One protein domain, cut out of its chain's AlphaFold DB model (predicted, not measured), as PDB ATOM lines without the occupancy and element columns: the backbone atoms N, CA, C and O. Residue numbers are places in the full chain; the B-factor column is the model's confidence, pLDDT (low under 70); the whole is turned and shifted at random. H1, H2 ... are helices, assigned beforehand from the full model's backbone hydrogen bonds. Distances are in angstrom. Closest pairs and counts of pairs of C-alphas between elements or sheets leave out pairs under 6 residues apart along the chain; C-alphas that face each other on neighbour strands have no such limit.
ATOM      1  N   THR A 130     -13.663 -52.435 -38.478       90.56
ATOM      2  CA  THR A 130     -13.785 -53.196 -39.728       90.56
ATOM      3  C   THR A 130     -13.141 -52.438 -40.888       90.56
ATOM      4  O   THR A 130     -13.238 -51.216 -40.972       90.56
ATOM      5  N   GLU A 131     -12.517 -53.153 -41.832       88.00
ATOM      6  CA  GLU A 131     -11.808 -52.535 -42.969       88.00
ATOM      7  C   GLU A 131     -12.696 -51.551 -43.757       88.00
ATOM      8  O   GLU A 131     -12.242 -50.479 -44.156       88.00
ATOM      9  N   LYS A 132     -13.984 -51.879 -43.935       89.44
ATOM     10  CA  LYS A 132     -14.952 -51.016 -44.627       89.44
ATOM     11  C   LYS A 132     -15.145 -49.671 -43.922       89.44
ATOM     12  O   LYS A 132     -15.101 -48.639 -44.582       89.44
ATOM     13  N   VAL A 133     -15.333 -49.678 -42.599       90.44
ATOM     14  CA  VAL A 133     -15.503 -48.446 -41.811       90.44
ATOM     15  C   VAL A 133     -14.193 -47.660 -41.764       90.44
ATOM     16  O   VAL A 133     -14.206 -46.452 -41.965       90.44
ATOM     17  N   ILE A 134     -13.052 -48.339 -41.605       90.94
ATOM     18  CA  ILE A 134     -11.726 -47.705 -41.612       90.94
ATOM     19  C   ILE A 134     -11.467 -46.958 -42.933       90.94
ATOM     20  O   ILE A 134     -10.984 -45.832 -42.890       90.94
ATOM     21  N   ARG A 135     -11.847 -47.523 -44.090       88.38
ATOM     22  CA  ARG A 135     -11.759 -46.830 -45.393       88.38
ATOM     23  C   ARG A 135     -12.632 -45.569 -45.455       88.38
ATOM     24  O   ARG A 135     -12.166 -44.553 -45.952       88.38
ATOM     25  N   ILE A 136     -13.855 -45.593 -44.915       88.12
ATOM     26  CA  ILE A 136     -14.715 -44.392 -44.850       88.12
ATOM     27  C   ILE A 136     -14.096 -43.318 -43.945       88.12
ATOM     28  O   ILE A 136     -14.132 -42.135 -44.274       88.12
ATOM     29  N   LEU A 137     -13.479 -43.715 -42.828       88.25
ATOM     30  CA  LEU A 137     -12.783 -42.785 -41.934       88.25
ATOM     31  C   LEU A 137     -11.528 -42.156 -42.566       88.25
ATOM     32  O   LEU A 137     -11.113 -41.091 -42.111       88.25
ATOM     33  N   ASP A 138     -10.948 -42.762 -43.611       85.38
ATOM     34  CA  ASP A 138      -9.861 -42.161 -44.400       85.38
ATOM     35  C   ASP A 138     -10.359 -40.953 -45.205       85.38
ATOM     36  O   ASP A 138      -9.745 -39.889 -45.157       85.38
ATOM     37  N   ASN A 139     -11.525 -41.071 -45.856       85.31
ATOM     38  CA  ASN A 139     -12.123 -39.985 -46.646       85.31
ATOM     39  C   ASN A 139     -12.343 -38.716 -45.801       85.31
ATOM     40  O   ASN A 139     -12.133 -37.602 -46.273       85.31
ATOM     41  N   TYR A 140     -12.706 -38.871 -44.523       85.00
ATOM     42  CA  TYR A 140     -12.899 -37.749 -43.595       85.00
ATOM     43  C   TYR A 140     -11.669 -37.415 -42.736       85.00
ATOM     44  O   TYR A 140     -11.729 -36.513 -41.893       85.00
ATOM     45  N   HIS A 141     -10.537 -38.097 -42.938       83.62
ATOM     46  CA  HIS A 141      -9.317 -37.913 -42.150       83.62
ATOM     47  C   HIS A 141      -8.852 -36.452 -42.150       83.62
ATOM     48  O   HIS A 141      -8.596 -35.874 -41.091       83.62
ATOM     49  N   HIS A 142      -8.796 -35.831 -43.333       80.44
ATOM     50  CA  HIS A 142      -8.381 -34.438 -43.498       80.44
ATOM     51  C   HIS A 142      -9.347 -33.450 -42.832       80.44
ATOM     52  O   HIS A 142      -8.894 -32.507 -42.180       80.44
ATOM     53  N   ALA A 143     -10.657 -33.691 -42.914       80.38
ATOM     54  CA  ALA A 143     -11.670 -32.860 -42.273       80.38
ATOM     55  C   ALA A 143     -11.575 -32.923 -40.732       80.38
ATOM     56  O   ALA A 143     -11.569 -31.892 -40.056       80.38
ATOM     57  N   CYS A 144     -11.373 -34.113 -40.154       83.81
ATOM     58  CA  CYS A 144     -11.085 -34.244 -38.722       83.81
ATOM     59  C   CYS A 144      -9.746 -33.615 -38.314       83.81
ATOM     60  O   CYS A 144      -9.633 -33.073 -37.214       83.81
ATOM     61  N   PHE A 145      -8.748 -33.621 -39.199       82.56
ATOM     62  CA  PHE A 145      -7.478 -32.938 -38.961       82.56
ATOM     63  C   PHE A 145      -7.643 -31.409 -38.935       82.56
ATOM     64  O   PHE A 145      -7.040 -30.740 -38.094       82.56
ATOM     65  N   GLN A 146      -8.497 -30.846 -39.799       80.06
ATOM     66  CA  GLN A 146      -8.860 -29.425 -39.752       80.06
ATOM     67  C   GLN A 146      -9.512 -29.061 -38.411       80.06
ATOM     68  O   GLN A 146      -9.089 -28.092 -37.784       80.06
ATOM     69  N   ILE A 147     -10.467 -29.864 -37.922       81.62
ATOM     70  CA  ILE A 147     -11.089 -29.665 -36.597       81.62
ATOM     71  C   ILE A 147     -10.018 -29.661 -35.496       81.62
ATOM     72  O   ILE A 147      -9.963 -28.728 -34.694       81.62
ATOM     73  N   LEU A 148      -9.120 -30.653 -35.495       82.25
ATOM     74  CA  LEU A 148      -8.016 -30.761 -34.532       82.25
ATOM     75  C   LEU A 148      -7.110 -29.515 -34.573       82.25
ATOM     76  O   LEU A 148      -6.694 -29.006 -33.534       82.25
ATOM     77  N   GLN A 149      -6.839 -28.968 -35.761       79.06
ATOM     78  CA  GLN A 149      -6.031 -27.759 -35.901       79.06
ATOM     79  C   GLN A 149      -6.744 -26.493 -35.401       79.06
ATOM     80  O   GLN A 149      -6.117 -25.675 -34.725       79.06
ATOM     81  N   VAL A 150      -8.029 -26.311 -35.713       74.81
ATOM     82  CA  VAL A 150      -8.778 -25.102 -35.326       74.81
ATOM     83  C   VAL A 150      -9.085 -25.089 -33.816       74.81
ATOM     84  O   VAL A 150      -9.020 -24.029 -33.196       74.81
ATOM     85  N   TYR A 151      -9.331 -26.255 -33.207       78.25
ATOM     86  CA  TYR A 151      -9.598 -26.418 -31.766       78.25
ATOM     87  C   TYR A 151      -8.353 -26.798 -30.931       78.25
ATOM     88  O   TYR A 151      -8.480 -27.230 -29.781       78.25
ATOM     89  N   ASN A 152      -7.136 -26.653 -31.476       79.50
ATOM     90  CA  ASN A 152      -5.911 -27.021 -30.759       79.50
ATOM     91  C   ASN A 152      -5.714 -26.183 -29.489       79.50
ATOM     92  O   ASN A 152      -5.762 -24.953 -29.533       79.50
ATOM     93  N   THR A 153      -5.419 -26.849 -28.369       70.00
ATOM     94  CA  THR A 153      -5.193 -26.215 -27.062       70.00
ATOM     95  C   THR A 153      -4.122 -25.126 -27.129       70.00
ATOM     96  O   THR A 153      -4.341 -24.027 -26.623       70.00
ATOM     97  N   HIS A 154      -3.021 -25.374 -27.849       66.44
ATOM     98  CA  HIS A 154      -1.939 -24.405 -28.025       66.44
ATOM     99  C   HIS A 154      -2.359 -23.206 -28.887       66.44
ATOM    100  O   HIS A 154      -1.932 -22.085 -28.623       66.44
ATOM    101  N   ASN A 155      -3.205 -23.411 -29.902       65.44
ATOM    102  CA  ASN A 155      -3.697 -22.321 -30.752       65.44
ATOM    103  C   ASN A 155      -4.656 -21.406 -29.970       65.44
ATOM    104  O   ASN A 155      -4.577 -20.182 -30.064       65.44
ATOM    105  N   ILE A 156      -5.517 -22.002 -29.139       64.56
ATOM    106  CA  ILE A 156      -6.458 -21.276 -28.277       64.56
ATOM    107  C   ILE A 156      -5.713 -20.512 -27.167       64.56
ATOM    108  O   ILE A 156      -6.005 -19.340 -26.941       64.56
ATOM    109  N   GLN A 157      -4.703 -21.121 -26.534       62.78
ATOM    110  CA  GLN A 157      -3.833 -20.457 -25.548       62.78
ATOM    111  C   GLN A 157      -3.083 -19.255 -26.138       62.78
ATOM    112  O   GLN A 157      -3.086 -18.171 -25.557       62.78
ATOM    113  N   ASN A 158      -2.475 -19.427 -27.314       57.00
ATOM    114  CA  ASN A 158      -1.649 -18.400 -27.958       57.00
ATOM    115  C   ASN A 158      -2.459 -17.337 -28.729       57.00
ATOM    116  O   ASN A 158      -1.868 -16.502 -29.414       57.00
ATOM    117  N   ARG A 159      -3.800 -17.365 -28.643       51.44
ATOM    118  CA  ARG A 159      -4.741 -16.444 -29.317       51.44
ATOM    119  C   ARG A 159      -4.604 -16.375 -30.850       51.44
ATOM    120  O   ARG A 159      -5.128 -15.456 -31.473       51.44
ATOM    121  N   ARG A 160      -3.884 -17.318 -31.469       50.56
ATOM    122  CA  ARG A 160      -3.585 -17.395 -32.910       50.56
ATOM    123  C   ARG A 160      -3.350 -18.853 -33.311       50.56
ATOM    124  O   ARG A 160      -2.903 -19.659 -32.499       50.56
ATOM    125  N   ARG A 161      -3.563 -19.186 -34.587       53.25
ATOM    126  CA  ARG A 161      -3.248 -20.504 -35.174       53.25
ATOM    127  C   ARG A 161      -1.729 -20.686 -35.332       53.25
ATOM    128  O   ARG A 161      -1.203 -20.609 -36.436       53.25
ATOM    129  N   THR A 162      -1.019 -20.894 -34.223       50.41
ATOM    130  CA  THR A 162       0.446 -21.047 -34.190       50.41
ATOM    131  C   THR A 162       0.933 -22.387 -34.740       50.41
ATOM    132  O   THR A 162       2.049 -22.460 -35.247       50.41
ATOM    133  N   VAL A 163       0.113 -23.441 -34.674       62.62
ATOM    134  CA  VAL A 163       0.502 -24.799 -35.080       62.62
ATOM    135  C   VAL A 163      -0.086 -25.176 -36.449       62.62
ATOM    136  O   VAL A 163      -1.305 -25.270 -36.637       62.62
ATOM    137  N   GLY A 164       0.802 -25.418 -37.418       64.88
ATOM    138  CA  GLY A 164       0.479 -25.877 -38.777       64.88
ATOM    139  C   GLY A 164       0.190 -27.384 -38.881       64.88
ATOM    140  O   GLY A 164       0.590 -28.159 -38.012       64.88
ATOM    141  N   PHE A 165      -0.434 -27.827 -39.985       71.56
ATOM    142  CA  PHE A 165      -0.746 -29.247 -40.248       71.56
ATOM    143  C   PHE A 165       0.461 -30.178 -40.038       71.56
ATOM    144  O   PHE A 165       0.366 -31.183 -39.332       71.56
ATOM    145  N   LYS A 166       1.618 -29.812 -40.611       75.19
ATOM    146  CA  LYS A 166       2.861 -30.595 -40.521       75.19
ATOM    147  C   LYS A 166       3.353 -30.731 -39.076       75.19
ATOM    148  O   LYS A 166       3.699 -31.832 -38.665       75.19
ATOM    149  N   GLN A 167       3.278 -29.661 -38.281       76.38
ATOM    150  CA  GLN A 167       3.678 -29.683 -36.870       76.38
ATOM    151  C   GLN A 167       2.739 -30.540 -36.006       76.38
ATOM    152  O   GLN A 167       3.227 -31.292 -35.168       76.38
ATOM    153  N   ILE A 168       1.417 -30.489 -36.222       76.50
ATOM    154  CA  ILE A 168       0.455 -31.375 -35.528       76.50
ATOM    155  C   ILE A 168       0.721 -32.844 -35.870       76.50
ATOM    156  O   ILE A 168       0.615 -33.709 -34.996       76.50
ATOM    157  N   LYS A 169       1.088 -33.128 -37.127       79.94
ATOM    158  CA  LYS A 169       1.425 -34.478 -37.585       79.94
ATOM    159  C   LYS A 169       2.720 -34.967 -36.930       79.94
ATOM    160  O   LYS A 169       2.684 -35.972 -36.230       79.94
ATOM    161  N   GLN A 170       3.813 -34.211 -37.060       78.81
ATOM    162  CA  GLN A 170       5.137 -34.538 -36.504       78.81
ATOM    163  C   GLN A 170       5.145 -34.632 -34.971       78.81
ATOM    164  O   GLN A 170       5.639 -35.608 -34.418       78.81
ATOM    165  N   LYS A 171       4.571 -33.648 -34.264       79.81
ATOM    166  CA  LYS A 171       4.539 -33.616 -32.789       79.81
ATOM    167  C   LYS A 171       3.395 -34.442 -32.178       79.81
ATOM    168  O   LYS A 171       3.274 -34.489 -30.960       79.81
ATOM    169  N   ASN A 172       2.561 -35.088 -33.001       83.44
ATOM    170  CA  ASN A 172       1.448 -35.951 -32.580       83.44
ATOM    171  C   ASN A 172       0.481 -35.286 -31.566       83.44
ATOM    172  O   ASN A 172       0.004 -35.940 -30.634       83.44
ATOM    173  N   LEU A 173       0.236 -33.981 -31.748       83.69
ATOM    174  CA  LEU A 173      -0.566 -33.121 -30.863       83.69
ATOM    175  C   LEU A 173      -2.070 -33.413 -30.992       83.69
ATOM    176  O   LEU A 173      -2.537 -33.804 -32.064       83.69
ATOM    177  N   GLY A 174      -2.838 -33.179 -29.929       84.75
ATOM    178  CA  GLY A 174      -4.297 -33.302 -29.904       84.75
ATOM    179  C   GLY A 174      -5.028 -32.004 -29.542       84.75
ATOM    180  O   GLY A 174      -4.478 -30.902 -29.625       84.75
ATOM    181  N   ILE A 175      -6.294 -32.150 -29.148       86.50
ATOM    182  CA  ILE A 175      -7.137 -31.094 -28.559       86.50
ATOM    183  C   ILE A 175      -7.572 -31.507 -27.150       86.50
ATOM    184  O   ILE A 175      -7.778 -32.693 -26.909       86.50
ATOM    185  N   SER A 176      -7.745 -30.574 -26.210       86.44
ATOM    186  CA  SER A 176      -8.327 -30.930 -24.907       86.44
ATOM    187  C   SER A 176      -9.788 -31.368 -25.059       86.44
ATOM    188  O   SER A 176     -10.515 -30.890 -25.936       86.44
ATOM    189  N   ALA A 177     -10.252 -32.247 -24.172       86.62
ATOM    190  CA  ALA A 177     -11.649 -32.671 -24.136       86.62
ATOM    191  C   ALA A 177     -12.648 -31.501 -23.996       86.62
ATOM    192  O   ALA A 177     -13.715 -31.531 -24.610       86.62
ATOM    193  N   ARG A 178     -12.280 -30.428 -23.280       82.56
ATOM    194  CA  ARG A 178     -13.043 -29.168 -23.199       82.56
ATOM    195  C   ARG A 178     -13.149 -28.444 -24.549       82.56
ATOM    196  O   ARG A 178     -14.222 -27.955 -24.901       82.56
ATOM    197  N   ASN A 179     -12.090 -28.437 -25.357       82.69
ATOM    198  CA  ASN A 179     -12.147 -27.872 -26.709       82.69
ATOM    199  C   ASN A 179     -12.985 -28.743 -27.660       82.69
ATOM    200  O   ASN A 179     -13.698 -28.208 -28.510       82.69
ATOM    201  N   PHE A 180     -12.973 -30.068 -27.486       87.00
ATOM    202  CA  PHE A 180     -13.857 -30.965 -28.235       87.00
ATOM    203  C   PHE A 180     -15.334 -30.807 -27.835       87.00
ATOM    204  O   PHE A 180     -16.188 -30.727 -28.712       87.00
ATOM    205  N   LEU A 181     -15.642 -30.643 -26.541       85.62
ATOM    206  CA  LEU A 181     -16.978 -30.252 -26.059       85.62
ATOM    207  C   LEU A 181     -17.478 -28.972 -26.740       85.62
ATOM    208  O   LEU A 181     -18.619 -28.919 -27.203       85.62
ATOM    209  N   ARG A 182     -16.607 -27.960 -26.862       81.56
ATOM    210  CA  ARG A 182     -16.912 -26.708 -27.571       81.56
ATOM    211  C   ARG A 182     -17.212 -26.946 -29.054       81.56
ATOM    212  O   ARG A 182     -18.165 -26.364 -29.564       81.56
ATOM    213  N   TYR A 183     -16.471 -27.828 -29.731       85.00
ATOM    214  CA  TYR A 183     -16.809 -28.261 -31.093       85.00
ATOM    215  C   TYR A 183     -18.190 -28.934 -31.153       85.00
ATOM    216  O   TYR A 183     -19.017 -28.550 -31.974       85.00
ATOM    217  N   CYS A 184     -18.493 -29.865 -30.242       85.56
ATOM    218  CA  CYS A 184     -19.791 -30.545 -30.200       85.56
ATOM    219  C   CYS A 184     -20.976 -29.595 -29.938       85.56
ATOM    220  O   CYS A 184     -22.049 -29.813 -30.508       85.56
ATOM    221  N   ARG A 185     -20.782 -28.537 -29.129       83.19
ATOM    222  CA  ARG A 185     -21.749 -27.436 -28.928       83.19
ATOM    223  C   ARG A 185     -21.906 -26.606 -30.208       83.19
ATOM    224  O   ARG A 185     -23.020 -26.432 -30.686       83.19
ATOM    225  N   ASN A 186     -20.803 -26.150 -30.806       80.38
ATOM    226  CA  ASN A 186     -20.815 -25.294 -32.003       80.38
ATOM    227  C   ASN A 186     -21.404 -25.991 -33.243       80.38
ATOM    228  O   ASN A 186     -22.130 -25.372 -34.018       80.38
ATOM    229  N   SER A 187     -21.132 -27.285 -33.420       80.06
ATOM    230  CA  SER A 187     -21.701 -28.115 -34.491       80.06
ATOM    231  C   SER A 187     -23.112 -28.638 -34.179       80.06
ATOM    232  O   SER A 187     -23.627 -29.460 -34.930       80.06
ATOM    233  N   ASN A 188     -23.747 -28.180 -33.091       82.69
ATOM    234  CA  ASN A 188     -25.086 -28.585 -32.641       82.69
ATOM    235  C   ASN A 188     -25.284 -30.109 -32.476       82.69
ATOM    236  O   ASN A 188     -26.412 -30.595 -32.541       82.69
ATOM    237  N   ILE A 189     -24.213 -30.878 -32.231       83.69
ATOM    238  CA  ILE A 189     -24.304 -32.322 -31.939       83.69
ATOM    239  C   ILE A 189     -25.061 -32.518 -30.621       83.69
ATOM    240  O   ILE A 189     -25.956 -33.355 -30.512       83.69
ATOM    241  N   ILE A 190     -24.712 -31.695 -29.633       82.25
ATOM    242  CA  ILE A 190     -25.377 -31.594 -28.338       82.25
ATOM    243  C   ILE A 190     -26.183 -30.283 -28.365       82.25
ATOM    244  O   ILE A 190     -25.610 -29.254 -28.725       82.25
ATOM    245  N   PRO A 191     -27.490 -30.277 -28.030       74.38
ATOM    246  CA  PRO A 191     -28.300 -31.400 -27.551       74.38
ATOM    247  C   PRO A 191     -29.044 -32.189 -28.653       74.38
ATOM    248  O   PRO A 191     -29.810 -33.086 -28.323       74.38
ATOM    249  N   HIS A 192     -28.898 -31.860 -29.948       82.00
ATOM    250  CA  HIS A 192     -29.784 -32.395 -31.003       82.00
ATOM    251  C   HIS A 192     -29.719 -33.927 -31.151       82.00
ATOM    252  O   HIS A 192     -30.740 -34.566 -31.411       82.00
ATOM    253  N   LEU A 193     -28.528 -34.519 -31.062       83.19
ATOM    254  CA  LEU A 193     -28.316 -35.961 -31.241       83.19
ATOM    255  C   LEU A 193     -27.998 -36.676 -29.925       83.19
ATOM    256  O   LEU A 193     -28.143 -37.894 -29.848       83.19
ATOM    257  N   LEU A 194     -27.516 -35.937 -28.924       85.88
ATOM    258  CA  LEU A 194     -26.824 -36.493 -27.771       85.88
ATOM    259  C   LEU A 194     -26.957 -35.585 -26.542       85.88
ATOM    260  O   LEU A 194     -26.773 -34.373 -26.646       85.88
ATOM    261  N   ASN A 195     -27.201 -36.175 -25.368       87.56
ATOM    262  CA  ASN A 195     -27.213 -35.457 -24.090       87.56
ATOM    263  C   ASN A 195     -25.790 -35.327 -23.515       87.56
ATOM    264  O   ASN A 195     -24.923 -36.166 -23.772       87.56
ATOM    265  N   ILE A 196     -25.556 -34.314 -22.673       84.56
ATOM    266  CA  ILE A 196     -24.230 -34.034 -22.086       84.56
ATOM    267  C   ILE A 196     -23.721 -35.216 -21.239       84.56
ATOM    268  O   ILE A 196     -22.564 -35.608 -21.362       84.56
ATOM    269  N   GLU A 197     -24.591 -35.837 -20.436       84.62
ATOM    270  CA  GLU A 197     -24.243 -37.001 -19.602       84.62
ATOM    271  C   GLU A 197     -23.814 -38.201 -20.458       84.62
ATOM    272  O   GLU A 197     -22.739 -38.762 -20.273       84.62
ATOM    273  N   THR A 198     -24.598 -38.528 -21.489       86.88
ATOM    274  CA  THR A 198     -24.267 -39.608 -22.428       86.88
ATOM    275  C   THR A 198     -23.003 -39.315 -23.239       86.88
ATOM    276  O   THR A 198     -22.287 -40.235 -23.622       86.88
ATOM    277  N   PHE A 199     -22.682 -38.040 -23.484       87.56
ATOM    278  CA  PHE A 199     -21.412 -37.656 -24.098       87.56
ATOM    279  C   PHE A 199     -20.219 -37.906 -23.162       87.56
ATOM    280  O   PHE A 199     -19.185 -38.379 -23.634       87.56
ATOM    281  N   ALA A 200     -20.359 -37.647 -21.857       85.25
ATOM    282  CA  ALA A 200     -19.333 -37.983 -20.867       85.25
ATOM    283  C   ALA A 200     -19.061 -39.499 -20.843       85.25
ATOM    284  O   ALA A 200     -17.903 -39.914 -20.907       85.25
ATOM    285  N   ASP A 201     -20.119 -40.319 -20.869       87.12
ATOM    286  CA  ASP A 201     -20.012 -41.779 -20.971       87.12
ATOM    287  C   ASP A 201     -19.321 -42.230 -22.269       87.12
ATOM    288  O   ASP A 201     -18.426 -43.078 -22.230       87.12
ATOM    289  N   PHE A 202     -19.669 -41.648 -23.426       88.44
ATOM    290  CA  PHE A 202     -18.994 -41.960 -24.693       88.44
ATOM    291  C   PHE A 202     -17.519 -41.553 -24.691       88.44
ATOM    292  O   PHE A 202     -16.673 -42.313 -25.176       88.44
ATOM    293  N   MET A 203     -17.186 -40.398 -24.110       88.75
ATOM    294  CA  MET A 203     -15.801 -39.953 -23.979       88.75
ATOM    295  C   MET A 203     -15.010 -40.905 -23.078       88.75
ATOM    296  O   MET A 203     -13.941 -41.360 -23.469       88.75
ATOM    297  N   LYS A 204     -15.565 -41.295 -21.927       88.00
ATOM    298  CA  LYS A 204     -14.951 -42.254 -20.996       88.00
ATOM    299  C   LYS A 204     -14.803 -43.656 -21.596       88.00
ATOM    300  O   LYS A 204     -13.872 -44.382 -21.262       88.00
ATOM    301  N   ALA A 205     -15.711 -44.046 -22.493       87.75
ATOM    302  CA  ALA A 205     -15.672 -45.329 -23.191       87.75
ATOM    303  C   ALA A 205     -14.701 -45.363 -24.389       87.75
ATOM    304  O   ALA A 205     -14.362 -46.450 -24.857       87.75
ATOM    305  N   THR A 206     -14.256 -44.215 -24.908       87.69
ATOM    306  CA  THR A 206     -13.252 -44.140 -25.990       87.69
ATOM    307  C   THR A 206     -11.862 -43.775 -25.481       87.69
ATOM    308  O   THR A 206     -10.877 -44.303 -25.993       87.69
ATOM    309  N   VAL A 207     -11.791 -42.918 -24.465       88.25
ATOM    310  CA  VAL A 207     -10.579 -42.479 -23.774       88.25
ATOM    311  C   VAL A 207     -10.826 -42.669 -22.276       88.25
ATOM    312  O   VAL A 207     -11.368 -41.772 -21.637       88.25
ATOM    313  N   PRO A 208     -10.525 -43.842 -21.698       85.69
ATOM    314  CA  PRO A 208     -10.609 -44.003 -20.252       85.69
ATOM    315  C   PRO A 208      -9.513 -43.166 -19.560       85.69
ATOM    316  O   PRO A 208      -8.456 -42.935 -20.157       85.69
ATOM    317  N   PRO A 209      -9.742 -42.713 -18.315       84.75
ATOM    318  CA  PRO A 209      -8.765 -41.926 -17.571       84.75
ATOM    319  C   PRO A 209      -7.516 -42.749 -17.226       84.75
ATOM    320  O   PRO A 209      -7.618 -43.882 -16.759       84.75
ATOM    321  N   LYS A 210      -6.338 -42.144 -17.393       79.94
ATOM    322  CA  LYS A 210      -5.036 -42.710 -16.988       79.94
ATOM    323  C   LYS A 210      -4.883 -42.767 -15.476       79.94
ATOM    324  O   LYS A 210      -4.437 -43.763 -14.912       79.94
ATOM    325  N   ASP A 211      -5.240 -41.650 -14.851       81.44
ATOM    326  CA  ASP A 211      -4.898 -41.293 -13.483       81.44
ATOM    327  C   ASP A 211      -6.130 -40.767 -12.740       81.44
ATOM    328  O   ASP A 211      -7.142 -40.394 -13.337       81.44
ATOM    329  N   ARG A 212      -6.034 -40.684 -11.407       80.94
ATOM    330  CA  ARG A 212      -7.121 -40.166 -10.555       80.94
ATOM    331  C   ARG A 212      -7.525 -38.731 -10.901       80.94
ATOM    332  O   ARG A 212      -8.675 -38.374 -10.689       80.94
ATOM    333  N   GLU A 213      -6.599 -37.935 -11.426       80.62
ATOM    334  CA  GLU A 213      -6.864 -36.568 -11.878       80.62
ATOM    335  C   GLU A 213      -7.714 -36.553 -13.154       80.62
ATOM    336  O   GLU A 213      -8.761 -35.912 -13.167       80.62
ATOM    337  N   GLU A 214      -7.353 -37.339 -14.180       83.88
ATOM    338  CA  GLU A 214      -8.212 -37.509 -15.366       83.88
ATOM    339  C   GLU A 214      -9.578 -38.099 -14.994       83.88
ATOM    340  O   GLU A 214     -10.589 -37.735 -15.587       83.88
ATOM    341  N   GLN A 215      -9.650 -38.963 -13.975       84.44
ATOM    342  CA  GLN A 215     -10.917 -39.530 -13.518       84.44
ATOM    343  C   GLN A 215     -11.892 -38.472 -12.971       84.44
ATOM    344  O   GLN A 215     -13.095 -38.637 -13.168       84.44
ATOM    345  N   LEU A 216     -11.403 -37.394 -12.340       81.75
ATOM    346  CA  LEU A 216     -12.246 -36.293 -11.851       81.75
ATOM    347  C   LEU A 216     -12.876 -35.503 -13.005       81.75
ATOM    348  O   LEU A 216     -14.036 -35.113 -12.910       81.75
ATOM    349  N   PHE A 217     -12.160 -35.306 -14.118       83.12
ATOM    350  CA  PHE A 217     -12.694 -34.601 -15.291       83.12
ATOM    351  C   PHE A 217     -13.963 -35.265 -15.858       83.12
ATOM    352  O   PHE A 217     -14.853 -34.576 -16.357       83.12
ATOM    353  N   TYR A 218     -14.072 -36.594 -15.746       82.56
ATOM    354  CA  TYR A 218     -15.241 -37.363 -16.190       82.56
ATOM    355  C   TYR A 218     -16.464 -37.265 -15.266       82.56
ATOM    356  O   TYR A 218     -17.492 -37.869 -15.581       82.56
ATOM    357  N   ASP A 219     -16.404 -36.532 -14.152       80.06
ATOM    358  CA  ASP A 219     -17.598 -36.254 -13.356       80.06
ATOM    359  C   ASP A 219     -18.555 -35.347 -14.148       80.06
ATOM    360  O   ASP A 219     -18.191 -34.248 -14.577       80.06
ATOM    361  N   ASN A 220     -19.815 -35.777 -14.300       74.31
ATOM    362  CA  ASN A 220     -20.830 -35.050 -15.077       74.31
ATOM    363  C   ASN A 220     -20.958 -33.575 -14.660       74.31
ATOM    364  O   ASN A 220     -21.220 -32.725 -15.505       74.31
ATOM    365  N   SER A 221     -20.725 -33.244 -13.385       72.75
ATOM    366  CA  SER A 221     -20.754 -31.863 -12.885       72.75
ATOM    367  C   SER A 221     -19.678 -30.959 -13.506       72.75
ATOM    368  O   SER A 221     -19.931 -29.768 -13.684       72.75
ATOM    369  N   ILE A 222     -18.511 -31.505 -13.870       77.50
ATOM    370  CA  ILE A 222     -17.428 -30.783 -14.556       77.50
ATOM    371  C   ILE A 222     -17.726 -30.696 -16.052       77.50
ATOM    372  O   ILE A 222     -17.647 -29.610 -16.622       77.50
ATOM    373  N   VAL A 223     -18.149 -31.801 -16.677       79.31
ATOM    374  CA  VAL A 223     -18.506 -31.837 -18.108       79.31
ATOM    375  C   VAL A 223     -19.656 -30.871 -18.423       79.31
ATOM    376  O   VAL A 223     -19.568 -30.110 -19.387       79.31
ATOM    377  N   ILE A 224     -20.698 -30.842 -17.582       80.25
ATOM    378  CA  ILE A 224     -21.813 -29.888 -17.681       80.25
ATOM    379  C   ILE A 224     -21.303 -28.456 -17.500       80.25
ATOM    380  O   ILE A 224     -21.594 -27.619 -18.347       80.25
ATOM    381  N   LYS A 225     -20.463 -28.178 -16.490       77.56
ATOM    382  CA  LYS A 225     -19.841 -26.851 -16.315       77.56
ATOM    383  C   LYS A 225     -19.108 -26.383 -17.571       77.56
ATOM    384  O   LYS A 225     -19.346 -25.271 -18.024       77.56
ATOM    385  N   CYS A 226     -18.253 -27.232 -18.140       77.25
ATOM    386  CA  CYS A 226     -17.487 -26.940 -19.355       77.25
ATOM    387  C   CYS A 226     -18.376 -26.718 -20.587       77.25
ATOM    388  O   CYS A 226     -17.976 -26.001 -21.505       77.25
ATOM    389  N   TYR A 227     -19.561 -27.332 -20.629       78.75
ATOM    390  CA  TYR A 227     -20.542 -27.122 -21.689       78.75
ATOM    391  C   TYR A 227     -21.361 -25.836 -21.484       78.75
ATOM    392  O   TYR A 227     -21.610 -25.118 -22.453       78.75
ATOM    393  N   GLU A 228     -21.769 -25.541 -20.246       74.00
ATOM    394  CA  GLU A 228     -22.637 -24.414 -19.876       74.00
ATOM    395  C   GLU A 228     -21.913 -23.066 -19.793       74.00
ATOM    396  O   GLU A 228     -22.533 -22.051 -20.102       74.00
ATOM    397  N   THR A 229     -20.629 -23.021 -19.411       67.50
ATOM    398  CA  THR A 229     -19.869 -21.758 -19.343       67.50
ATOM    399  C   THR A 229     -19.929 -21.016 -20.676       67.50
ATOM    400  O   THR A 229     -19.550 -21.561 -21.716       67.50
ATOM    401  N   ASP A 230     -20.429 -19.780 -20.652       50.22
ATOM    402  CA  ASP A 230     -20.638 -18.996 -21.865       50.22
ATOM    403  C   ASP A 230     -19.344 -18.384 -22.412       50.22
ATOM    404  O   ASP A 230     -18.358 -18.176 -21.708       50.22
ATOM    405  N   ASN A 231     -19.351 -18.126 -23.723       51.72
ATOM    406  CA  ASN A 231     -18.160 -17.894 -24.548       51.72
ATOM    407  C   ASN A 231     -17.464 -16.526 -24.351       51.72
ATOM    408  O   ASN A 231     -16.773 -16.055 -25.256       51.72
ATOM    409  N   ASN A 232     -17.597 -15.883 -23.191       44.38
ATOM    410  CA  ASN A 232     -16.776 -14.724 -22.860       44.38
ATOM    411  C   ASN A 232     -15.331 -15.186 -22.638       44.38
ATOM    412  O   ASN A 232     -15.026 -15.868 -21.664       44.38
ATOM    413  N   PHE A 233     -14.416 -14.764 -23.515       44.22
ATOM    414  CA  PHE A 233     -12.985 -15.094 -23.426       44.22
ATOM    415  C   PHE A 233     -12.358 -14.722 -22.064       44.22
ATOM    416  O   PHE A 233     -11.392 -15.346 -21.638       44.22
ATOM    417  N   PHE A 234     -12.943 -13.744 -21.362       41.66
ATOM    418  CA  PHE A 234     -12.553 -13.305 -20.017       41.66
ATOM    419  C   PHE A 234     -13.183 -14.107 -18.861       41.66
ATOM    420  O   PHE A 234     -12.680 -14.031 -17.743       41.66
ATOM    421  N   GLU A 235     -14.267 -14.854 -19.099       40.38
ATOM    422  CA  GLU A 235     -14.925 -15.725 -18.102       40.38
ATOM    423  C   GLU A 235     -14.547 -17.204 -18.271       40.38
ATOM    424  O   GLU A 235     -14.862 -18.033 -17.414       40.38
ATOM    425  N   LEU A 236     -13.795 -17.531 -19.329       48.00
ATOM    426  CA  LEU A 236     -12.956 -18.722 -19.356       48.00
ATOM    427  C   LEU A 236     -12.010 -18.657 -18.151       48.00
ATOM    428  O   LEU A 236     -11.003 -17.948 -18.177       48.00
ATOM    429  N   LEU A 237     -12.343 -19.415 -17.100       39.66
ATOM    430  CA  LEU A 237     -11.438 -19.717 -15.991       39.66
ATOM    431  C   LEU A 237     -10.057 -20.027 -16.590       39.66
ATOM    432  O   LEU A 237     -10.005 -20.858 -17.511       39.66
ATOM    433  N   PRO A 238      -8.969 -19.369 -16.131       46.97
ATOM    434  CA  PRO A 238      -7.647 -19.583 -16.707       46.97
ATOM    435  C   PRO A 238      -7.380 -21.084 -16.743       46.97
ATOM    436  O   PRO A 238      -7.698 -21.792 -15.784       46.97
ATOM    437  N   LEU A 239      -6.914 -21.568 -17.901       47.38
ATOM    438  CA  LEU A 239      -6.948 -22.988 -18.281       47.38
ATOM    439  C   LEU A 239      -6.345 -23.902 -17.198       47.38
ATOM    440  O   LEU A 239      -6.834 -25.014 -17.012       47.38
ATOM    441  N   ASP A 240      -5.390 -23.349 -16.450       48.31
ATOM    442  CA  ASP A 240      -4.732 -23.791 -15.217       48.31
ATOM    443  C   ASP A 240      -5.653 -24.311 -14.086       48.31
ATOM    444  O   ASP A 240      -5.167 -24.975 -13.174       48.31
ATOM    445  N   GLN A 241      -6.959 -24.003 -14.083       53.19
ATOM    446  CA  GLN A 241      -7.867 -24.360 -12.976       53.19
ATOM    447  C   GLN A 241      -8.566 -25.724 -13.100       53.19
ATOM    448  O   GLN A 241      -9.138 -26.188 -12.112       53.19
ATOM    449  N   ILE A 242      -8.544 -26.377 -14.269       60.94
ATOM    450  CA  ILE A 242      -9.114 -27.727 -14.435       60.94
ATOM    451  C   ILE A 242      -7.964 -28.733 -14.499       60.94
ATOM    452  O   ILE A 242      -7.289 -28.870 -15.516       60.94
ATOM    453  N   ILE A 243      -7.737 -29.422 -13.382       63.19
ATOM    454  CA  ILE A 243      -6.702 -30.452 -13.244       63.19
ATOM    455  C   ILE A 243      -7.181 -31.733 -13.947       63.19
ATOM    456  O   ILE A 243      -8.323 -32.145 -13.755       63.19
ATOM    457  N   GLY A 244      -6.310 -32.366 -14.742       73.38
ATOM    458  CA  GLY A 244      -6.582 -33.669 -15.361       73.38
ATOM    459  C   GLY A 244      -7.393 -33.654 -16.666       73.38
ATOM    460  O   GLY A 244      -8.148 -34.587 -16.910       73.38
ATOM    461  N   GLU A 245      -7.286 -32.640 -17.531       80.12
ATOM    462  CA  GLU A 245      -7.989 -32.690 -18.829       80.12
ATOM    463  C   GLU A 245      -7.344 -33.684 -19.822       80.12
ATOM    464  O   GLU A 245      -6.170 -33.517 -20.166       80.12
ATOM    465  N   PRO A 246      -8.087 -34.667 -20.369       85.38
ATOM    466  CA  PRO A 246      -7.534 -35.617 -21.329       85.38
ATOM    467  C   PRO A 246      -7.333 -34.994 -22.725       85.38
ATOM    468  O   PRO A 246      -8.173 -34.242 -23.235       85.38
ATOM    469  N   GLU A 247      -6.209 -35.338 -23.367       85.75
ATOM    470  CA  GLU A 247      -5.834 -34.873 -24.711       85.75
ATOM    471  C   GLU A 247      -6.284 -35.849 -25.818       85.75
ATOM    472  O   GLU A 247      -5.824 -36.990 -25.927       85.75
ATOM    473  N   LEU A 248      -7.156 -35.365 -26.700       89.38
ATOM    474  CA  LEU A 248      -7.763 -36.103 -27.801       89.38
ATOM    475  C   LEU A 248      -6.967 -35.922 -29.103       89.38
ATOM    476  O   LEU A 248      -7.114 -34.944 -29.835       89.38
ATOM    477  N   LYS A 249      -6.125 -36.913 -29.408       89.62
ATOM    478  CA  LYS A 249      -5.531 -37.133 -30.745       89.62
ATOM    479  C   LYS A 249      -6.577 -37.488 -31.811       89.62
ATOM    480  O   LYS A 249      -7.677 -37.930 -31.485       89.62
ATOM    481  N   LEU A 250      -6.193 -37.383 -33.084       89.06
ATOM    482  CA  LEU A 250      -7.079 -37.541 -34.244       89.06
ATOM    483  C   LEU A 250      -7.914 -38.829 -34.251       89.06
ATOM    484  O   LEU A 250      -9.112 -38.784 -34.525       89.06
ATOM    485  N   TYR A 251      -7.311 -39.974 -33.921       89.62
ATOM    486  CA  TYR A 251      -8.037 -41.246 -33.919       89.62
ATOM    487  C   TYR A 251      -9.121 -41.302 -32.831       89.62
ATOM    488  O   TYR A 251     -10.151 -41.929 -33.054       89.62
ATOM    489  N   HIS A 252      -8.959 -40.602 -31.701       90.88
ATOM    490  CA  HIS A 252     -10.018 -40.497 -30.695       90.88
ATOM    491  C   HIS A 252     -11.221 -39.712 -31.224       90.88
ATOM    492  O   HIS A 252     -12.352 -40.079 -30.926       90.88
ATOM    493  N   LEU A 253     -10.997 -38.673 -32.042       90.31
ATOM    494  CA  LEU A 253     -12.076 -37.911 -32.683       90.31
ATOM    495  C   LEU A 253     -12.859 -38.802 -33.655       90.31
ATOM    496  O   LEU A 253     -14.084 -38.864 -33.581       90.31
ATOM    497  N   LEU A 254     -12.149 -39.556 -34.504       90.31
ATOM    498  CA  LEU A 254     -12.753 -40.526 -35.424       90.31
ATOM    499  C   LEU A 254     -13.557 -41.597 -34.665       90.31
ATOM    500  O   LEU A 254     -14.701 -41.869 -35.026       90.31
ATOM    501  N   LEU A 255     -13.005 -42.158 -33.582       90.38
ATOM    502  CA  LEU A 255     -13.688 -43.144 -32.736       90.38
ATOM    503  C   LEU A 255     -14.918 -42.566 -32.025       90.38
ATOM    504  O   LEU A 255     -15.969 -43.204 -32.033       90.38
ATOM    505  N   MET A 256     -14.815 -41.366 -31.448       90.56
ATOM    506  CA  MET A 256     -15.925 -40.686 -30.774       90.56
ATOM    507  C   MET A 256     -17.086 -40.425 -31.726       90.56
ATOM    508  O   MET A 256     -18.215 -40.820 -31.444       90.56
ATOM    509  N   LEU A 257     -16.810 -39.807 -32.875       90.69
ATOM    510  CA  LEU A 257     -17.840 -39.483 -33.860       90.69
ATOM    511  C   LEU A 257     -18.462 -40.751 -34.465       90.69
ATOM    512  O   LEU A 257     -19.678 -40.805 -34.625       90.69
ATOM    513  N   SER A 258     -17.669 -41.802 -34.706       91.38
ATOM    514  CA  SER A 258     -18.182 -43.107 -35.161       91.38
ATOM    515  C   SER A 258     -19.079 -43.782 -34.122       91.38
ATOM    516  O   SER A 258     -20.116 -44.342 -34.473       91.38
ATOM    517  N   ARG A 259     -18.712 -43.726 -32.835       91.31
ATOM    518  CA  ARG A 259     -19.507 -44.313 -31.748       91.31
ATOM    519  C   ARG A 259     -20.832 -43.570 -31.563       91.31
ATOM    520  O   ARG A 259     -21.881 -44.204 -31.511       91.31
ATOM    521  N   ILE A 260     -20.797 -42.235 -31.592       90.56
ATOM    522  CA  ILE A 260     -22.003 -41.391 -31.604       90.56
ATOM    523  C   ILE A 260     -22.886 -41.736 -32.815       90.56
ATOM    524  O   ILE A 260     -24.093 -41.902 -32.651       90.56
ATOM    525  N   ALA A 261     -22.309 -41.919 -34.008       90.31
ATOM    526  CA  ALA A 261     -23.055 -42.326 -35.200       90.31
ATOM    527  C   ALA A 261     -23.777 -43.670 -35.007       90.31
ATOM    528  O   ALA A 261     -24.973 -43.778 -35.267       90.31
ATOM    529  N   LEU A 262     -23.064 -44.688 -34.520       89.69
ATOM    530  CA  LEU A 262     -23.590 -46.042 -34.331       89.69
ATOM    531  C   LEU A 262     -24.733 -46.103 -33.311       89.69
ATOM    532  O   LEU A 262     -25.751 -46.742 -33.595       89.69
ATOM    533  N   ASP A 263     -24.566 -45.429 -32.172       87.44
ATOM    534  CA  ASP A 263     -25.471 -45.530 -31.023       87.44
ATOM    535  C   ASP A 263     -26.633 -44.511 -31.075       87.44
ATOM    536  O   ASP A 263     -27.735 -44.804 -30.600       87.44
ATOM    537  N   CYS A 264     -26.434 -43.334 -31.690       87.62
ATOM    538  CA  CYS A 264     -27.441 -42.262 -31.728       87.62
ATOM    539  C   CYS A 264     -28.244 -42.209 -33.040       87.62
ATOM    540  O   CYS A 264     -29.431 -41.877 -33.004       87.62
ATOM    541  N   ILE A 265     -27.657 -42.556 -34.195       87.00
ATOM    542  CA  ILE A 265     -28.387 -42.579 -35.476       87.00
ATOM    543  C   ILE A 265     -29.121 -43.916 -35.593       87.00
ATOM    544  O   ILE A 265     -28.503 -44.967 -35.763       87.00
ATOM    545  N   LYS A 266     -30.453 -43.891 -35.489       84.88
ATOM    546  CA  LYS A 266     -31.303 -45.099 -35.518       84.88
ATOM    547  C   LYS A 266     -31.954 -45.368 -36.874       84.88
ATOM    548  O   LYS A 266     -32.314 -46.508 -37.143       84.88
ATOM    549  N   ASP A 267     -32.060 -44.347 -37.721       79.06
ATOM    550  CA  ASP A 267     -32.859 -44.386 -38.955       79.06
ATOM    551  C   ASP A 267     -32.181 -45.153 -40.108       79.06
ATOM    552  O   ASP A 267     -32.832 -45.549 -41.072       79.06
ATOM    553  N   VAL A 268     -30.870 -45.386 -40.002       83.81
ATOM    554  CA  VAL A 268     -30.042 -46.065 -41.009       83.81
ATOM    555  C   VAL A 268     -29.647 -47.446 -40.487       83.81
ATOM    556  O   VAL A 268     -29.108 -47.561 -39.388       83.81
ATOM    557  N   GLN A 269     -29.905 -48.506 -41.262       80.50
ATOM    558  CA  GLN A 269     -29.563 -49.878 -40.857       80.50
ATOM    559  C   GLN A 269     -28.100 -50.247 -41.131       80.50
ATOM    560  O   GLN A 269     -27.514 -51.008 -40.364       80.50
ATOM    561  N   ASP A 270     -27.506 -49.721 -42.206       88.62
ATOM    562  CA  ASP A 270     -26.124 -50.032 -42.564       88.62
ATOM    563  C   ASP A 270     -25.113 -49.283 -41.681       88.62
ATOM    564  O   ASP A 270     -25.199 -48.071 -41.482       88.62
ATOM    565  N   LEU A 271     -24.124 -50.018 -41.168       86.69
ATOM    566  CA  LEU A 271     -23.096 -49.501 -40.262       86.69
ATOM    567  C   LEU A 271     -22.195 -48.479 -40.961       86.69
ATOM    568  O   LEU A 271     -21.824 -47.470 -40.362       86.69
ATOM    569  N   THR A 272     -21.847 -48.740 -42.223       88.00
ATOM    570  CA  THR A 272     -21.003 -47.851 -43.022       88.00
ATOM    571  C   THR A 272     -21.725 -46.546 -43.359       88.00
ATOM    572  O   THR A 272     -21.162 -45.471 -43.149       88.00
ATOM    573  N   GLU A 273     -22.995 -46.618 -43.757       88.44
ATOM    574  CA  GLU A 273     -23.794 -45.424 -44.045       88.44
ATOM    575  C   GLU A 273     -24.134 -44.607 -42.782       88.44
ATOM    576  O   GLU A 273     -24.139 -43.382 -42.848       88.44
ATOM    577  N   LYS A 274     -24.310 -45.223 -41.596       90.56
ATOM    578  CA  LYS A 274     -24.425 -44.466 -40.326       90.56
ATOM    579  C   LYS A 274     -23.230 -43.539 -40.096       90.56
ATOM    580  O   LYS A 274     -23.413 -42.369 -39.760       90.56
ATOM    581  N   VAL A 275     -22.013 -44.067 -40.256       89.69
ATOM    582  CA  VAL A 275     -20.778 -43.281 -40.104       89.69
ATOM    583  C   VAL A 275     -20.742 -42.181 -41.162       89.69
ATOM    584  O   VAL A 275     -20.509 -41.026 -40.820       89.69
ATOM    585  N   ARG A 276     -21.071 -42.494 -42.418       89.38
ATOM    586  CA  ARG A 276     -21.127 -41.499 -43.491       89.38
ATOM    587  C   ARG A 276     -22.102 -40.352 -43.197       89.38
ATOM    588  O   ARG A 276     -21.691 -39.199 -43.218       89.38
ATOM    589  N   VAL A 277     -23.349 -40.651 -42.828       88.56
ATOM    590  CA  VAL A 277     -24.391 -39.661 -42.484       88.56
ATOM    591  C   VAL A 277     -23.968 -38.764 -41.315       88.56
ATOM    592  O   VAL A 277     -24.262 -37.568 -41.309       88.56
ATOM    593  N   MET A 278     -23.239 -39.295 -40.328       89.00
ATOM    594  CA  MET A 278     -22.696 -38.466 -39.248       89.00
ATOM    595  C   MET A 278     -21.699 -37.425 -39.778       89.00
ATOM    596  O   MET A 278     -21.793 -36.252 -39.426       89.00
ATOM    597  N   PHE A 279     -20.759 -37.818 -40.636       87.69
ATOM    598  CA  PHE A 279     -19.703 -36.918 -41.103       87.69
ATOM    599  C   PHE A 279     -20.184 -35.989 -42.237       87.69
ATOM    600  O   PHE A 279     -19.965 -34.779 -42.158       87.69
ATOM    601  N   ALA A 280     -20.905 -36.513 -43.231       85.06
ATOM    602  CA  ALA A 280     -21.459 -35.744 -44.346       85.06
ATOM    603  C   ALA A 280     -22.668 -34.884 -43.937       85.06
ATOM    604  O   ALA A 280     -22.619 -33.665 -44.066       85.06
ATOM    605  N   ASP A 281     -23.745 -35.471 -43.408       82.38
ATOM    606  CA  ASP A 281     -25.009 -34.733 -43.241       82.38
ATOM    607  C   ASP A 281     -25.074 -33.947 -41.929       82.38
ATOM    608  O   ASP A 281     -25.560 -32.812 -41.900       82.38
ATOM    609  N   LYS A 282     -24.613 -34.544 -40.819       83.38
ATOM    610  CA  LYS A 282     -24.676 -33.897 -39.496       83.38
ATOM    611  C   LYS A 282     -23.547 -32.891 -39.296       83.38
ATOM    612  O   LYS A 282     -23.811 -31.790 -38.821       83.38
ATOM    613  N   LEU A 283     -22.316 -33.244 -39.670       82.12
ATOM    614  CA  LEU A 283     -21.145 -32.374 -39.501       82.12
ATOM    615  C   LEU A 283     -20.793 -31.533 -40.737       82.12
ATOM    616  O   LEU A 283     -20.007 -30.597 -40.599       82.12
TER     617      LEU A 283
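AT A GLANCE: This is residues 130 to 283 of the 704 residues of an uncharacterized protein of Stentor coeruleus (UniProt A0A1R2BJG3). A group of mostly crossed helices is built round the longest one, H10, which is met by H2 near its beginning and crossed by H7 and H11, with H1 packed on H11. H5, close to the centre of the whole, and H9 continue the body from H7, while a long loop, residues 229 to 249, swings out at the end away from H1 and comes back to H10. The printed part has 154 residues with eleven named helices, H1 to H11 in order along the chain, and no named strand; the class is all helix. The whole is compact, with a radius of gyration of the C-alphas of 15.5 A, and rounded, spanning 44 by 35 by 30 A.

IN THESE COORDINATES: H10, residues 250 to 264, is 21.1 A long, from C-alpha 250 at (-7.079, -37.541, -34.244) to C-alpha 264 at (-27.441, -42.262, -31.728). H11, residues 271 to 282, measures 15.7 A, H7, residues 196 to 206, 15.4 A, H2, residues 141 to 150, 14.5 A, and H5, residues 177 to 186, 14.2 A. H1, residues 131 to 139, begins with C-alpha 131 at (-11.808, -52.535, -42.969) and is 13.1 A long; H9, residues 220 to 228, is 11.8 A long. The shorter helices are H3, residues 153 to 157, H4, residues 165 to 170, H6, residues 189 to 192, and H8, residues 212 to 217.

HOW THE PARTS SIT: H10 is the hub. With residues 257 to 262 alone it touches H11, about perpendicular at 78 degrees; the closest C-alphas, of Ala 261 and Val 275, are 5.5 A apart. H10 touches H7 at a steep tilt of 54 degrees, opposite ways, closest at the C-alphas of Thr 206 and Met 256, 6.5 A. With residues 250 to 254 alone it touches H2, only just about perpendicular at 72 degrees, closest at Phe 145 and Leu 250, 6.6 A between C-alphas. H1 touches residues 271 to 276 of H11 at a shallow tilt of 17 degrees, the same way; the closest C-alphas, of Val 133 and Thr 272, are 5.7 A apart. H9 touches H7, with the C-alphas of Glu 197 and Asn 220 closest at 6.0 A, and H5, with those of Arg 178 and Cys 226 closest at 6.3 A. H4 only just touches H2, with 3 pairs of C-alphas within 8 A, the closest being Gln 149 and Phe 165 at 7.0 A. H3 and H6 are each close to H5 but not clearly touching, at 7.2 A and 6.0 A between closest C-alphas; H8 touches no helix. Residues 175 to 176 pair antiparallel with residues 247 to 248. Every O i to N i+4 pair is within hydrogen-bond range in H2, H3, H4, H5, H7, H9 and H10, against 4 of 5 in H1, 1 of 2 in H8 and 7 of 8 in H11; H6 is too short for such a pair.

THE WHOLE: The two C-alphas farthest apart, of Glu 131 and Phe 234, are 45.5 A apart. The printed part has no cut, and the link from H9 to H10, 21 residues, is long. The mean pLDDT of the printed part is 79.0; 26 residues, 154 to 164 and 229 to 243, are under 70.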